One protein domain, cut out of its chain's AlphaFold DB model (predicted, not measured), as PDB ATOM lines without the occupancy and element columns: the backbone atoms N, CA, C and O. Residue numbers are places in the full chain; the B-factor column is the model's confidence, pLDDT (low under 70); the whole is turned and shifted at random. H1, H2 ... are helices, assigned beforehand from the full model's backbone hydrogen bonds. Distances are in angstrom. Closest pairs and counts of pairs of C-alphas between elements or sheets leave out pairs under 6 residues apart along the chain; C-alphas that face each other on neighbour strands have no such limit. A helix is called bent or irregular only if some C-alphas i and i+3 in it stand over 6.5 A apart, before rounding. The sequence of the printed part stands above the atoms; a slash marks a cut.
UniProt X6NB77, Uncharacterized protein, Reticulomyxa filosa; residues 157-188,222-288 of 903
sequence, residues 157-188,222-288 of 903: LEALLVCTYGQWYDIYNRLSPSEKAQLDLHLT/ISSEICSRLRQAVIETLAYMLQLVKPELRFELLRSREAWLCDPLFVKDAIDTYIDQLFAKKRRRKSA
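What this domain is: This is residues 157 to 188 and 222 to 288 of the 903 residues of an uncharacterized protein of Reticulomyxa filosa (UniProt X6NB77). Two long helices, H4 and H6, cross as a lopsided X, with H4 running through the middle of the model and the last part of H6, residues 278 to 287, sticking out with Ala 288 as a free arm. H2 packs across H4 near its beginning, at residues 227 to 231, with the short helix H1 next to H2 and the short helix H3 farther out, apart from H4; past the other end of H4 the chain turns back through H5 and a loop to the start of H6. The printed part has 99 residues with six named helices, in the order H1 to H6, and no named strand; the class is all helix. The whole is only just compact, close to loose, with a radius of gyration of the C-alphas of 15.0 A, and the C-alphas span 40 by 36 by 23 A.

Where its parts are: H1 is residues 157 to 160, and C-alpha 157 stands at (-96.409, -42.689, 142.126). H2 is residues 168 to 174 and H3 is residues 177 to 182. After the cut, H4 is residues 224 to 244, 30.7 A from first to last C-alpha, from (-96.794, -54.702, 159.606) to (-100.484, -28.903, 143.440). H5 is residues 247 to 256, 14.9 A long, and only just irregular: C-alphas 248 and 251 are 6.9 A apart. H6 is residues 264 to 287, with 24 residues the longest helix, 33.7 A from first to last C-alpha, and its C-alpha 287 stands at (-97.556, -22.039, 170.393). H6 has a kink of 32 degrees near residue 281, yet it is neither bent nor irregular, but only just: C-alphas 278 and 281 are 6.3 A apart.

How they stand to each other: H1 and H2 only just touch, with 3 pairs of C-alphas within 8 A; the closest C-alphas are those of Ala 159 and Ile 171, 5.5 A apart. H1 and H4 are close but not clearly touching, and their closest C-alphas, of Leu 157 and Thr 237, are 7.5 A apart. H2 touches H4, about perpendicular to it at 74 degrees, with the C-alphas of Trp 168 and Cys 227 closest at 6.0 A; H4 touches H2 with residues 227 to 231 alone. H3 touches no helix; it is close to H2 but not clearly touching, with the C-alphas of Tyr 172 and Lys 180 closest at 7.8 A. H3 and H4 are apart. H4 touches H6 with residues 235 to 239 alone, and H6 touches H4 with residues 269 to 274 alone; the closest C-alphas, of Ile 235 and Ala 270, are 6.1 A apart. H4 and H6 run the same way at a steep tilt of 69 degrees, only just short of about perpendicular. H5 touches no helix but is near H4, with the C-alphas of Leu 242 and Arg 250 closest at 6.3 A. H5 and H6 are apart. Every O i to N i+4 pair is within hydrogen-bond range in H2, H3 and H4, against 3 of 6 in H5 and 18 of 20 in H6; H1 is too short for such a pair.

The domain as a whole: The C-alphas farthest apart are those of Asn 173 and Ala 288, at 43.7 A. Residues 189 to 221 are cut out and not printed, and C-alphas 188 and 222 are 11.3 A apart across the cut, which lies in the link from H3 to H4. Of the links that are printed whole, H2 to H3 and H4 to H5 are tight, H1 to H2 and H5 to H6 are short, and no link is long. Residues 278 to 288, of which 278 to 287 belong to H6, stand free; the body without them spans 43 by 23 by 22 A. The mean pLDDT of the printed part is 79.9, and 31 residues are under 70: residue 251, residues 253 to 265, residues 271 to 272 and residues 274 to 288.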
ATOM      1  N   LEU A 157     -95.312 -43.253 142.913       94.88
ATOM      2  CA  LEU A 157     -96.409 -42.689 142.126       94.88
ATOM      3  C   LEU A 157     -96.787 -43.576 140.928       94.88
ATOM      4  O   LEU A 157     -97.968 -43.739 140.643       94.88
ATOM      5  N   GLU A 158     -95.809 -44.165 140.238       94.38
ATOM      6  CA  GLU A 158     -96.056 -45.092 139.124       94.38
ATOM      7  C   GLU A 158     -96.635 -46.430 139.630       94.38
ATOM      8  O   GLU A 158     -97.521 -46.989 138.988       94.38
ATOM      9  N   ALA A 159     -96.245 -46.891 140.824       95.25
ATOM     10  CA  ALA A 159     -96.875 -48.025 141.505       95.25
ATOM     11  C   ALA A 159     -98.345 -47.736 141.873       95.25
ATOM     12  O   ALA A 159     -99.218 -48.552 141.585       95.25
ATOM     13  N   LEU A 160     -98.642 -46.554 142.429       93.44
ATOM     14  CA  LEU A 160    -100.004 -46.106 142.777       93.44
ATOM     15  C   LEU A 160    -100.932 -45.859 141.575       93.44
ATOM     16  O   LEU A 160    -102.139 -45.697 141.755       93.44
ATOM     17  N   LEU A 161    -100.393 -45.797 140.356       91.31
ATOM     18  CA  LEU A 161    -101.185 -45.727 139.125       91.31
ATOM     19  C   LEU A 161    -101.550 -47.115 138.569       91.31
ATOM     20  O   LEU A 161    -102.369 -47.191 137.656       91.31
ATOM     21  N   VAL A 162    -100.960 -48.193 139.103       92.00
ATOM     22  CA  VAL A 162    -101.130 -49.576 138.616       92.00
ATOM     23  C   VAL A 162    -101.720 -50.510 139.682       92.00
ATOM     24  O   VAL A 162    -102.465 -51.424 139.336       92.00
ATOM     25  N   CYS A 163    -101.418 -50.286 140.962       92.19
ATOM     26  CA  CYS A 163    -101.950 -51.038 142.100       92.19
ATOM     27  C   CYS A 163    -102.980 -50.212 142.879       92.19
ATOM     28  O   CYS A 163    -102.856 -48.991 142.992       92.19
ATOM     29  N   THR A 164    -103.987 -50.873 143.449       88.69
ATOM     30  CA  THR A 164    -104.987 -50.214 144.297       88.69
ATOM     31  C   THR A 164    -104.457 -49.979 145.713       88.69
ATOM     32  O   THR A 164    -103.540 -50.652 146.190       88.69
ATOM     33  N   TYR A 165    -105.039 -49.003 146.416       88.50
ATOM     34  CA  TYR A 165    -104.749 -48.797 147.836       88.50
ATOM     35  C   TYR A 165    -105.078 -50.076 148.628       88.50
ATOM     36  O   TYR A 165    -106.053 -50.759 148.326       88.50
ATOM     37  N   GLY A 166    -104.235 -50.423 149.604       89.56
ATOM     38  CA  GLY A 166    -104.322 -51.695 150.329       89.56
ATOM     39  C   GLY A 166    -103.483 -52.837 149.735       89.56
ATOM     40  O   GLY A 166    -103.101 -53.736 150.484       89.56
ATOM     41  N   GLN A 167    -103.100 -52.794 148.451       93.75
ATOM     42  CA  GLN A 167    -102.200 -53.783 147.825       93.75
ATOM     43  C   GLN A 167    -100.722 -53.541 148.192       93.75
ATOM     44  O   GLN A 167     -99.862 -53.361 147.331       93.75
ATOM     45  N   TRP A 168    -100.404 -53.513 149.490       94.88
ATOM     46  CA  TRP A 168     -99.067 -53.159 149.991       94.88
ATOM     47  C   TRP A 168     -97.954 -54.066 149.449       94.88
ATOM     48  O   TRP A 168     -96.850 -53.582 149.209       94.88
ATOM     49  N   TYR A 169     -98.259 -55.343 149.197       94.62
ATOM     50  CA  TYR A 169     -97.336 -56.310 148.597       94.62
ATOM     51  C   TYR A 169     -96.981 -55.963 147.147       94.62
ATOM     52  O   TYR A 169     -95.805 -55.842 146.804       94.62
ATOM     53  N   ASP A 170     -97.991 -55.726 146.308       94.06
ATOM     54  CA  ASP A 170     -97.794 -55.411 144.892       94.06
ATOM     55  C   ASP A 170     -97.183 -54.019 144.695       94.06
ATOM     56  O   ASP A 170     -96.350 -53.837 143.807       94.06
ATOM     57  N   ILE A 171     -97.529 -53.054 145.557       95.25
ATOM     58  CA  ILE A 171     -96.868 -51.744 145.609       95.25
ATOM     59  C   ILE A 171     -95.385 -51.937 145.950       95.25
ATOM     60  O   ILE A 171     -94.531 -51.538 145.159       95.25
ATOM     61  N   TYR A 172     -95.062 -52.592 147.074       96.25
ATOM     62  CA  TYR A 172     -93.678 -52.804 147.514       96.25
ATOM     63  C   TYR A 172     -92.834 -53.537 146.469       96.25
ATOM     64  O   TYR A 172     -91.701 -53.142 146.213       96.25
ATOM     65  N   ASN A 173     -93.364 -54.578 145.829       94.81
ATOM     66  CA  ASN A 173     -92.611 -55.357 144.846       94.81
ATOM     67  C   ASN A 173     -92.381 -54.630 143.513       94.81
ATOM     68  O   ASN A 173     -91.521 -55.049 142.742       94.81
ATOM     69  N   ARG A 174     -93.092 -53.525 143.255       95.25
ATOM     70  CA  ARG A 174     -92.872 -52.656 142.088       95.25
ATOM     71  C   ARG A 174     -91.909 -51.494 142.358       95.25
ATOM     72  O   ARG A 174     -91.295 -51.010 141.408       95.25
ATOM     73  N   LEU A 175     -91.757 -51.067 143.617       96.19
ATOM     74  CA  LEU A 175     -90.828 -49.990 143.984       96.19
ATOM     75  C   LEU A 175     -89.382 -50.348 143.617       96.19
ATOM     76  O   LEU A 175     -88.905 -51.433 143.963       96.19
ATOM     77  N   SER A 176     -88.661 -49.410 143.000       96.00
ATOM     78  CA  SER A 176     -87.214 -49.546 142.801       96.00
ATOM     79  C   SER A 176     -86.463 -49.657 144.142       96.00
ATOM     80  O   SER A 176     -86.920 -49.113 145.154       96.00
ATOM     81  N   PRO A 177     -85.271 -50.284 144.188       95.31
ATOM     82  CA  PRO A 177     -84.435 -50.312 145.389       95.31
ATOM     83  C   PRO A 177     -84.083 -48.911 145.912       95.31
ATOM     84  O   PRO A 177     -83.974 -48.716 147.120       95.31
ATOM     85  N   SER A 178     -83.959 -47.920 145.020       95.25
ATOM     86  CA  SER A 178     -83.755 -46.514 145.390       95.25
ATOM     87  C   SER A 178     -84.974 -45.895 146.080       95.25
ATOM     88  O   SER A 178     -84.806 -45.203 147.080       95.25
ATOM     89  N   GLU A 179     -86.193 -46.178 145.612       95.75
ATOM     90  CA  GLU A 179     -87.426 -45.707 146.251       95.75
ATOM     91  C   GLU A 179     -87.643 -46.418 147.600       95.75
ATOM     92  O   GLU A 179     -87.989 -45.778 148.591       95.75
ATOM     93  N   LYS A 180     -87.346 -47.726 147.687       96.31
ATOM     94  CA  LYS A 180     -87.355 -48.480 148.957       96.31
ATOM     95  C   LYS A 180     -86.389 -47.891 149.985       96.31
ATOM     96  O   LYS A 180     -86.762 -47.777 151.149       96.31
ATOM     97  N   ALA A 181     -85.193 -47.481 149.561       94.75
ATOM     98  CA  ALA A 181     -84.230 -46.808 150.428       94.75
ATOM     99  C   ALA A 181     -84.700 -45.401 150.842       94.75
ATOM    100  O   ALA A 181     -84.617 -45.042 152.014       94.75
ATOM    101  N   GLN A 182     -85.250 -44.616 149.909       95.88
ATOM    102  CA  GLN A 182     -85.758 -43.264 150.184       95.88
ATOM    103  C   GLN A 182     -86.949 -43.258 151.160       95.88
ATOM    104  O   GLN A 182     -87.123 -42.300 151.913       95.88
ATOM    105  N   LEU A 183     -87.762 -44.315 151.149       95.06
ATOM    106  CA  LEU A 183     -88.917 -44.496 152.032       95.06
ATOM    107  C   LEU A 183     -88.594 -45.274 153.325       95.06
ATOM    108  O   LEU A 183     -89.505 -45.545 154.107       95.06
ATOM    109  N   ASP A 184     -87.323 -45.633 153.545       95.31
ATOM    110  CA  ASP A 184     -86.841 -46.471 154.654       95.31
ATOM    111  C   ASP A 184     -87.665 -47.770 154.815       95.31
ATOM    112  O   ASP A 184     -88.231 -48.074 155.866       95.31
ATOM    113  N   LEU A 185     -87.791 -48.519 153.715       94.50
ATOM    114  CA  LEU A 185     -88.550 -49.775 153.608       94.50
ATOM    115  C   LEU A 185     -87.638 -51.004 153.496       94.50
ATOM    116  O   LEU A 185     -88.053 -52.036 152.968       94.50
ATOM    117  N   HIS A 186     -86.386 -50.899 153.942       88.00
ATOM    118  CA  HIS A 186     -85.482 -52.043 153.973       88.00
ATOM    119  C   HIS A 186     -86.016 -53.123 154.922       88.00
ATOM    120  O   HIS A 186     -86.373 -52.844 156.069       88.00
ATOM    121  N   LEU A 187     -86.023 -54.373 154.452       80.56
ATOM    122  CA  LEU A 187     -86.096 -55.532 155.335       80.56
ATOM    123  C   LEU A 187     -84.893 -55.479 156.284       80.56
ATOM    124  O   LEU A 187     -83.790 -55.098 155.885       80.56
ATOM    125  N   THR A 188     -85.095 -55.804 157.559       71.38
ATOM    126  CA  THR A 188     -83.980 -55.812 158.506       71.38
ATOM    127  C   THR A 188     -83.059 -56.989 158.190       71.38
ATOM    128  O   THR A 188     -83.509 -58.072 157.809       71.38
ATOM    129  N   ILE A 222     -94.810 -59.316 154.072       91.19
ATOM    130  CA  ILE A 222     -94.261 -58.007 154.452       91.19
ATOM    131  C   ILE A 222     -94.665 -57.656 155.889       91.19
ATOM    132  O   ILE A 222     -95.824 -57.800 156.286       91.19
ATOM    133  N   SER A 223     -93.709 -57.147 156.669       92.81
ATOM    134  CA  SER A 223     -93.955 -56.786 158.064       92.81
ATOM    135  C   SER A 223     -95.003 -55.672 158.200       92.81
ATOM    136  O   SER A 223     -95.080 -54.741 157.394       92.81
ATOM    137  N   SER A 224     -95.786 -55.727 159.283       87.19
ATOM    138  CA  SER A 224     -96.794 -54.702 159.606       87.19
ATOM    139  C   SER A 224     -96.196 -53.286 159.680       87.19
ATOM    140  O   SER A 224     -96.858 -52.300 159.347       87.19
ATOM    141  N   GLU A 225     -94.914 -53.172 160.043       89.69
ATOM    142  CA  GLU A 225     -94.192 -51.902 160.045       89.69
ATOM    143  C   GLU A 225     -93.927 -51.377 158.625       89.69
ATOM    144  O   GLU A 225     -94.240 -50.218 158.352       89.69
ATOM    145  N   ILE A 226     -93.437 -52.211 157.700       93.38
ATOM    146  CA  ILE A 226     -93.220 -51.813 156.296       93.38
ATOM    147  C   ILE A 226     -94.558 -51.435 155.641       93.38
ATOM    148  O   ILE A 226     -94.643 -50.396 154.988       93.38
ATOM    149  N   CYS A 227     -95.633 -52.192 155.894       93.12
ATOM    150  CA  CYS A 227     -96.990 -51.830 155.463       93.12
ATOM    151  C   CYS A 227     -97.449 -50.473 156.031       93.12
ATOM    152  O   CYS A 227     -98.061 -49.678 155.319       93.12
ATOM    153  N   SER A 228     -97.124 -50.167 157.291       89.12
ATOM    154  CA  SER A 228     -97.460 -48.882 157.923       89.12
ATOM    155  C   SER A 228     -96.649 -47.712 157.347       89.12
ATOM    156  O   SER A 228     -97.207 -46.639 157.107       89.12
ATOM    157  N   ARG A 229     -95.356 -47.920 157.067       91.94
ATOM    158  CA  ARG A 229     -94.470 -46.938 156.414       91.94
ATOM    159  C   ARG A 229     -94.920 -46.654 154.972       91.94
ATOM    160  O   ARG A 229     -95.067 -45.490 154.603       91.94
ATOM    161  N   LEU A 230     -95.247 -47.696 154.199       94.38
ATOM    162  CA  LEU A 230     -95.854 -47.587 152.864       94.38
ATOM    163  C   LEU A 230     -97.152 -46.776 152.896       94.38
ATOM    164  O   LEU A 230     -97.301 -45.821 152.137       94.38
ATOM    165  N   ARG A 231     -98.074 -47.113 153.806       92.88
ATOM    166  CA  ARG A 231     -99.354 -46.413 153.984       92.88
ATOM    167  C   ARG A 231     -99.149 -44.915 154.217       92.88
ATOM    168  O   ARG A 231     -99.774 -44.110 153.527       92.88
ATOM    169  N   GLN A 232     -98.230 -44.542 155.109       92.25
ATOM    170  CA  GLN A 232     -97.872 -43.142 155.363       92.25
ATOM    171  C   GLN A 232     -97.294 -42.456 154.113       92.25
ATOM    172  O   GLN A 232     -97.778 -41.393 153.723       92.25
ATOM    173  N   ALA A 233     -96.311 -43.074 153.451       94.12
ATOM    174  CA  ALA A 233     -95.665 -42.529 152.253       94.12
ATOM    175  C   ALA A 233     -96.652 -42.302 151.094       94.12
ATOM    176  O   ALA A 233     -96.592 -41.280 150.402       94.12
ATOM    177  N   VAL A 234     -97.607 -43.220 150.913       93.88
ATOM    178  CA  VAL A 234     -98.706 -43.074 149.955       93.88
ATOM    179  C   VAL A 234     -99.561 -41.860 150.310       93.88
ATOM    180  O   VAL A 234     -99.739 -40.983 149.467       93.88
ATOM    181  N   ILE A 235    -100.051 -41.747 151.549       90.25
ATOM    182  CA  ILE A 235    -100.921 -40.625 151.944       90.25
ATOM    183  C   ILE A 235    -100.189 -39.281 151.814       90.25
ATOM    184  O   ILE A 235    -100.785 -38.306 151.355       90.25
ATOM    185  N   GLU A 236     -98.898 -39.210 152.147       89.75
ATOM    186  CA  GLU A 236     -98.093 -37.994 151.970       89.75
ATOM    187  C   GLU A 236     -97.893 -37.628 150.492       89.75
ATOM    188  O   GLU A 236     -98.065 -36.462 150.128       89.75
ATOM    189  N   THR A 237     -97.643 -38.612 149.622       91.75
ATOM    190  CA  THR A 237     -97.554 -38.417 148.162       91.75
ATOM    191  C   THR A 237     -98.874 -37.901 147.584       91.75
ATOM    192  O   THR A 237     -98.899 -36.936 146.812       91.75
ATOM    193  N   LEU A 238    -100.001 -38.480 148.006       87.50
ATOM    194  CA  LEU A 238    -101.336 -38.052 147.586       87.50
ATOM    195  C   LEU A 238    -101.687 -36.658 148.137       87.50
ATOM    196  O   LEU A 238    -102.221 -35.820 147.407       87.50
ATOM    197  N   ALA A 239    -101.310 -36.347 149.381       85.12
ATOM    198  CA  ALA A 239    -101.446 -35.011 149.965       85.12
ATOM    199  C   ALA A 239    -100.552 -33.963 149.275       85.12
ATOM    200  O   ALA A 239    -100.924 -32.786 149.221       85.12
ATOM    201  N   TYR A 240     -99.396 -34.356 148.732       88.62
ATOM    202  CA  TYR A 240     -98.547 -33.486 147.917       88.62
ATOM    203  C   TYR A 240     -99.192 -33.202 146.554       88.62
ATOM    204  O   TYR A 240     -99.336 -32.036 146.184       88.62
ATOM    205  N   MET A 241     -99.697 -34.224 145.851       86.50
ATOM    206  CA  MET A 241    -100.450 -34.022 144.604       86.50
ATOM    207  C   MET A 241    -101.679 -33.123 144.804       86.50
ATOM    208  O   MET A 241    -101.885 -32.175 144.045       86.50
ATOM    209  N   LEU A 242    -102.451 -33.325 145.879       84.06
ATOM    210  CA  LEU A 242    -103.573 -32.448 146.230       84.06
ATOM    211  C   LEU A 242    -103.130 -31.010 146.551       84.06
ATOM    212  O   LEU A 242    -103.915 -30.081 146.370       84.06
ATOM    213  N   GLN A 243    -101.886 -30.786 146.989       86.50
ATOM    214  CA  GLN A 243    -101.338 -29.438 147.182       86.50
ATOM    215  C   GLN A 243    -100.962 -28.730 145.871       86.50
ATOM    216  O   GLN A 243    -100.986 -27.497 145.862       86.50
ATOM    217  N   LEU A 244    -100.696 -29.463 144.785       85.38
ATOM    218  CA  LEU A 244    -100.484 -28.903 143.440       85.38
ATOM    219  C   LEU A 244    -101.808 -28.487 142.766       85.38
ATOM    220  O   LEU A 244    -101.843 -27.538 141.987       85.38
ATOM    221  N   VAL A 245    -102.917 -29.156 143.100       82.25
ATOM    222  CA  VAL A 245    -104.266 -28.830 142.600       82.25
ATOM    223  C   VAL A 245    -104.763 -27.501 143.191       82.25
ATOM    224  O   VAL A 245    -104.528 -27.201 144.366       82.25
ATOM    225  N   LYS A 246    -105.483 -26.687 142.403       85.31
ATOM    226  CA  LYS A 246    -106.088 -25.420 142.871       85.31
ATOM    227  C   LYS A 246    -107.035 -25.662 144.065       85.31
ATOM    228  O   LYS A 246    -107.802 -26.621 143.997       85.31
ATOM    229  N   PRO A 247    -107.007 -24.849 145.145       81.25
ATOM    230  CA  PRO A 247    -107.770 -25.101 146.377       81.25
ATOM    231  C   PRO A 247    -109.259 -25.394 146.180       81.25
ATOM    232  O   PRO A 247    -109.813 -26.240 146.877       81.25
ATOM    233  N   GLU A 248    -109.874 -24.725 145.209       78.38
ATOM    234  CA  GLU A 248    -111.288 -24.819 144.854       78.38
ATOM    235  C   GLU A 248    -111.631 -26.216 144.312       78.38
ATOM    236  O   GLU A 248    -112.641 -26.801 144.690       78.38
ATOM    237  N   LEU A 249    -110.735 -26.787 143.501       76.88
ATOM    238  CA  LEU A 249    -110.907 -28.081 142.839       76.88
ATOM    239  C   LEU A 249    -110.523 -29.276 143.726       76.88
ATOM    240  O   LEU A 249    -110.816 -30.410 143.366       76.88
ATOM    241  N   ARG A 250    -109.875 -29.077 144.886       80.69
ATOM    242  CA  ARG A 250    -109.410 -30.196 145.740       80.69
ATOM    243  C   ARG A 250    -110.558 -31.047 146.269       80.69
ATOM    244  O   ARG A 250    -110.475 -32.268 146.233       80.69
ATOM    245  N   PHE A 251    -111.623 -30.404 146.746       69.31
ATOM    246  CA  PHE A 251    -112.815 -31.098 147.246       69.31
ATOM    247  C   PHE A 251    -113.656 -31.719 146.128       69.31
ATOM    248  O   PHE A 251    -114.367 -32.685 146.378       69.31
ATOM    249  N   GLU A 252    -113.571 -31.178 144.914       70.44
ATOM    250  CA  GLU A 252    -114.249 -31.725 143.742       70.44
ATOM    251  C   GLU A 252    -113.498 -32.954 143.214       70.44
ATOM    252  O   GLU A 252    -114.097 -34.014 143.082       70.44
ATOM    253  N   LEU A 253    -112.170 -32.878 143.069       68.75
ATOM    254  CA  LEU A 253    -111.311 -33.995 142.662       68.75
ATOM    255  C   LEU A 253    -111.360 -35.175 143.652       68.75
ATOM    256  O   LEU A 253    -111.424 -36.328 143.232       68.75
ATOM    257  N   LEU A 254    -111.391 -34.892 144.962       66.19
ATOM    258  CA  LEU A 254    -111.600 -35.892 146.024       66.19
ATOM    259  C   LEU A 254    -113.002 -36.528 146.011       66.19
ATOM    260  O   LEU A 254    -113.244 -37.474 146.755       66.19
ATOM    261  N   ARG A 255    -113.932 -36.002 145.208       61.88
ATOM    262  CA  ARG A 255    -115.329 -36.445 145.117       61.88
ATOM    263  C   ARG A 255    -115.702 -36.984 143.732       61.88
ATOM    264  O   ARG A 255    -116.674 -37.720 143.629       61.88
ATOM    265  N   SER A 256    -114.946 -36.640 142.687       61.78
ATOM    266  CA  SER A 256    -115.236 -36.969 141.285       61.78
ATOM    267  C   SER A 256    -114.475 -38.187 140.745       61.78
ATOM    268  O   SER A 256    -114.654 -38.542 139.583       61.78
ATOM    269  N   ARG A 257    -113.596 -38.814 141.541       52.88
ATOM    270  CA  ARG A 257    -112.932 -40.086 141.201       52.88
ATOM    271  C   ARG A 257    -113.413 -41.205 142.117       52.88
ATOM    272  O   ARG A 257    -112.784 -41.533 143.118       52.88
ATOM    273  N   GLU A 258    -114.522 -41.814 141.719       53.62
ATOM    274  CA  GLU A 258    -115.183 -42.923 142.420       53.62
ATOM    275  C   GLU A 258    -114.220 -44.098 142.679       53.62
ATOM    276  O   GLU A 258    -114.198 -44.642 143.779       53.62
ATOM    277  N   ALA A 259    -113.324 -44.388 141.729       49.25
ATOM    278  CA  ALA A 259    -112.305 -45.440 141.821       49.25
ATOM    279  C   ALA A 259    -111.302 -45.301 142.989       49.25
ATOM    280  O   ALA A 259    -110.576 -46.248 143.275       49.25
ATOM    281  N   TRP A 260    -111.210 -44.138 143.645       54.69
ATOM    282  CA  TRP A 260    -110.343 -43.937 144.821       54.69
ATOM    283  C   TRP A 260    -111.114 -44.028 146.147       54.69
ATOM    284  O   TRP A 260    -110.503 -44.031 147.207       54.69
ATOM    285  N   LEU A 261    -112.449 -44.099 146.109       52.41
ATOM    286  CA  LEU A 261    -113.320 -44.050 147.290       52.41
ATOM    287  C   LEU A 261    -113.871 -45.428 147.696       52.41
ATOM    288  O   LEU A 261    -114.640 -45.521 148.651       52.41
ATOM    289  N   CYS A 262    -113.478 -46.494 146.992       52.97
ATOM    290  CA  CYS A 262    -113.919 -47.864 147.258       52.97
ATOM    291  C   CYS A 262    -113.307 -48.491 148.525       52.97
ATOM    292  O   CYS A 262    -113.863 -49.467 149.019       52.97
ATOM    293  N   ASP A 263    -112.212 -47.940 149.067       63.72
ATOM    294  CA  ASP A 263    -111.666 -48.341 150.372       63.72
ATOM    295  C   ASP A 263    -111.997 -47.294 151.463       63.72
ATOM    296  O   ASP A 263    -111.442 -46.186 151.454       63.72
ATOM    297  N   PRO A 264    -112.862 -47.625 152.444       67.38
ATOM    298  CA  PRO A 264    -113.142 -46.768 153.595       67.38
ATOM    299  C   PRO A 264    -111.912 -46.438 154.457       67.38
ATOM    300  O   PRO A 264    -111.913 -45.405 155.132       67.38
ATOM    301  N   LEU A 265    -110.871 -47.283 154.454       68.81
ATOM    302  CA  LEU A 265    -109.631 -47.045 155.196       68.81
ATOM    303  C   LEU A 265    -108.859 -45.872 154.589       68.81
ATOM    304  O   LEU A 265    -108.536 -44.937 155.318       68.81
ATOM    305  N   PHE A 266    -108.675 -45.847 153.263       77.62
ATOM    306  CA  PHE A 266    -108.045 -44.712 152.581       77.62
ATOM    307  C   PHE A 266    -108.738 -43.384 152.910       77.62
ATOM    308  O   PHE A 266    -108.080 -42.402 153.255       77.62
ATOM    309  N   VAL A 267    -110.075 -43.361 152.847       70.31
ATOM    310  CA  VAL A 267    -110.870 -42.161 153.149       70.31
ATOM    311  C   VAL A 267    -110.618 -41.685 154.581       70.31
ATOM    312  O   VAL A 267    -110.433 -40.486 154.796       70.31
ATOM    313  N   LYS A 268    -110.557 -42.604 155.554       76.00
ATOM    314  CA  LYS A 268    -110.221 -42.280 156.945       76.00
ATOM    315  C   LYS A 268    -108.809 -41.698 157.058       76.00
ATOM    316  O   LYS A 268    -108.650 -40.594 157.574       76.00
ATOM    317  N   ASP A 269    -107.800 -42.397 156.545       73.94
ATOM    318  CA  ASP A 269    -106.395 -42.031 156.754       73.94
ATOM    319  C   ASP A 269    -106.024 -40.715 156.053       73.94
ATOM    320  O   ASP A 269    -105.270 -39.894 156.591       73.94
ATOM    321  N   ALA A 270    -106.589 -40.478 154.864       73.44
ATOM    322  CA  ALA A 270    -106.443 -39.227 154.132       73.44
ATOM    323  C   ALA A 270    -107.117 -38.056 154.870       73.44
ATOM    324  O   ALA A 270    -106.545 -36.964 154.928       73.44
ATOM    325  N   ILE A 271    -108.293 -38.274 155.473       68.00
ATOM    326  CA  ILE A 271    -108.970 -37.272 156.308       68.00
ATOM    327  C   ILE A 271    -108.148 -36.971 157.565       68.00
ATOM    328  O   ILE A 271    -107.868 -35.798 157.817       68.00
ATOM    329  N   ASP A 272    -107.721 -37.986 158.317       69.38
ATOM    330  CA  ASP A 272    -106.964 -37.812 159.561       69.38
ATOM    331  C   ASP A 272    -105.622 -37.102 159.298       69.38
ATOM    332  O   ASP A 272    -105.292 -36.113 159.963       69.38
ATOM    333  N   THR A 273    -104.900 -37.496 158.244       72.00
ATOM    334  CA  THR A 273    -103.641 -36.846 157.841       72.00
ATOM    335  C   THR A 273    -103.859 -35.407 157.365       72.00
ATOM    336  O   THR A 273    -103.100 -34.505 157.735       72.00
ATOM    337  N   TYR A 274    -104.910 -35.136 156.584       67.62
ATOM    338  CA  TYR A 274    -105.222 -33.780 156.121       67.62
ATOM    339  C   TYR A 274    -105.679 -32.860 157.265       67.62
ATOM    340  O   TYR A 274    -105.280 -31.693 157.320       67.62
ATOM    341  N   ILE A 275    -106.447 -33.387 158.225       66.88
ATOM    342  CA  ILE A 275    -106.788 -32.718 159.489       66.88
ATOM    343  C   ILE A 275    -105.502 -32.331 160.225       66.88
ATOM    344  O   ILE A 275    -105.338 -31.162 160.599       66.88
ATOM    345  N   ASP A 276    -104.557 -33.258 160.382       68.12
ATOM    346  CA  ASP A 276    -103.317 -32.978 161.100       68.12
ATOM    347  C   ASP A 276    -102.419 -31.972 160.363       68.12
ATOM    348  O   ASP A 276    -101.904 -31.048 160.999       68.12
ATOM    349  N   GLN A 277    -102.330 -32.021 159.030       67.44
ATOM    350  CA  GLN A 277    -101.626 -31.010 158.226       67.44
ATOM    351  C   GLN A 277    -102.271 -29.612 158.327       67.44
ATOM    352  O   GLN A 277    -101.572 -28.616 158.573       67.44
ATOM    353  N   LEU A 278    -103.602 -29.508 158.199       65.00
ATOM    354  CA  LEU A 278    -104.343 -28.247 158.354       65.00
ATOM    355  C   LEU A 278    -104.142 -27.649 159.752       65.00
ATOM    356  O   LEU A 278    -103.886 -26.446 159.907       65.00
ATOM    357  N   PHE A 279    -104.233 -28.482 160.790       66.88
ATOM    358  CA  PHE A 279    -104.082 -28.023 162.162       66.88
ATOM    359  C   PHE A 279    -102.625 -27.885 162.610       66.88
ATOM    360  O   PHE A 279    -102.393 -27.092 163.518       66.88
ATOM    361  N   ALA A 280    -101.627 -28.480 161.950       69.56
ATOM    362  CA  ALA A 280    -100.206 -28.293 162.267       69.56
ATOM    363  C   ALA A 280     -99.782 -26.817 162.188       69.56
ATOM    364  O   ALA A 280     -99.199 -26.282 163.137       69.56
ATOM    365  N   LYS A 281    -100.155 -26.096 161.119       58.38
ATOM    366  CA  LYS A 281     -99.903 -24.642 161.012       58.38
ATOM    367  C   LYS A 281    -100.668 -23.845 162.085       58.38
ATOM    368  O   LYS A 281    -100.157 -22.839 162.583       58.38
ATOM    369  N   LYS A 282    -101.850 -24.310 162.516       61.88
ATOM    370  CA  LYS A 282    -102.648 -23.702 163.604       61.88
ATOM    371  C   LYS A 282    -102.069 -24.003 164.999       61.88
ATOM    372  O   LYS A 282    -102.109 -23.120 165.853       61.88
ATOM    373  N   ARG A 283    -101.477 -25.187 165.213       58.66
ATOM    374  CA  ARG A 283    -100.703 -25.589 166.404       58.66
ATOM    375  C   ARG A 283     -99.445 -24.721 166.515       58.66
ATOM    376  O   ARG A 283     -99.332 -23.983 167.489       58.66
ATOM    377  N   ARG A 284     -98.596 -24.684 165.474       53.47
ATOM    378  CA  ARG A 284     -97.369 -23.852 165.413       53.47
ATOM    379  C   ARG A 284     -97.650 -22.353 165.637       53.47
ATOM    380  O   ARG A 284     -96.913 -21.688 166.358       53.47
ATOM    381  N   ARG A 285     -98.752 -21.808 165.099       51.72
ATOM    382  CA  ARG A 285     -99.169 -20.408 165.357       51.72
ATOM    383  C   ARG A 285     -99.772 -20.179 166.753       51.72
ATOM    384  O   ARG A 285     -99.657 -19.071 167.272       51.72
ATOM    385  N   LYS A 286    -100.409 -21.183 167.372       49.59
ATOM    386  CA  LYS A 286    -100.914 -21.103 168.759       49.59
ATOM    387  C   LYS A 286     -99.801 -21.231 169.800       49.59
ATOM    388  O   LYS A 286     -99.920 -20.602 170.847       49.59
ATOM    389  N   SER A 287     -98.741 -21.994 169.528       44.56
ATOM    390  CA  SER A 287     -97.556 -22.039 170.393       44.56
ATOM    391  C   SER A 287     -96.774 -20.724 170.308       44.56
ATOM    392  O   SER A 287     -96.555 -20.099 171.336       44.56
ATOM    393  N   ALA A 288     -96.512 -20.211 169.098       44.50
ATOM    394  CA  ALA A 288     -95.797 -18.945 168.879       44.50
ATOM    395  C   ALA A 288     -96.444 -17.689 169.516       44.50
ATOM    396  O   ALA A 288     -95.784 -16.662 169.634       44.50
TER     397      ALA A 288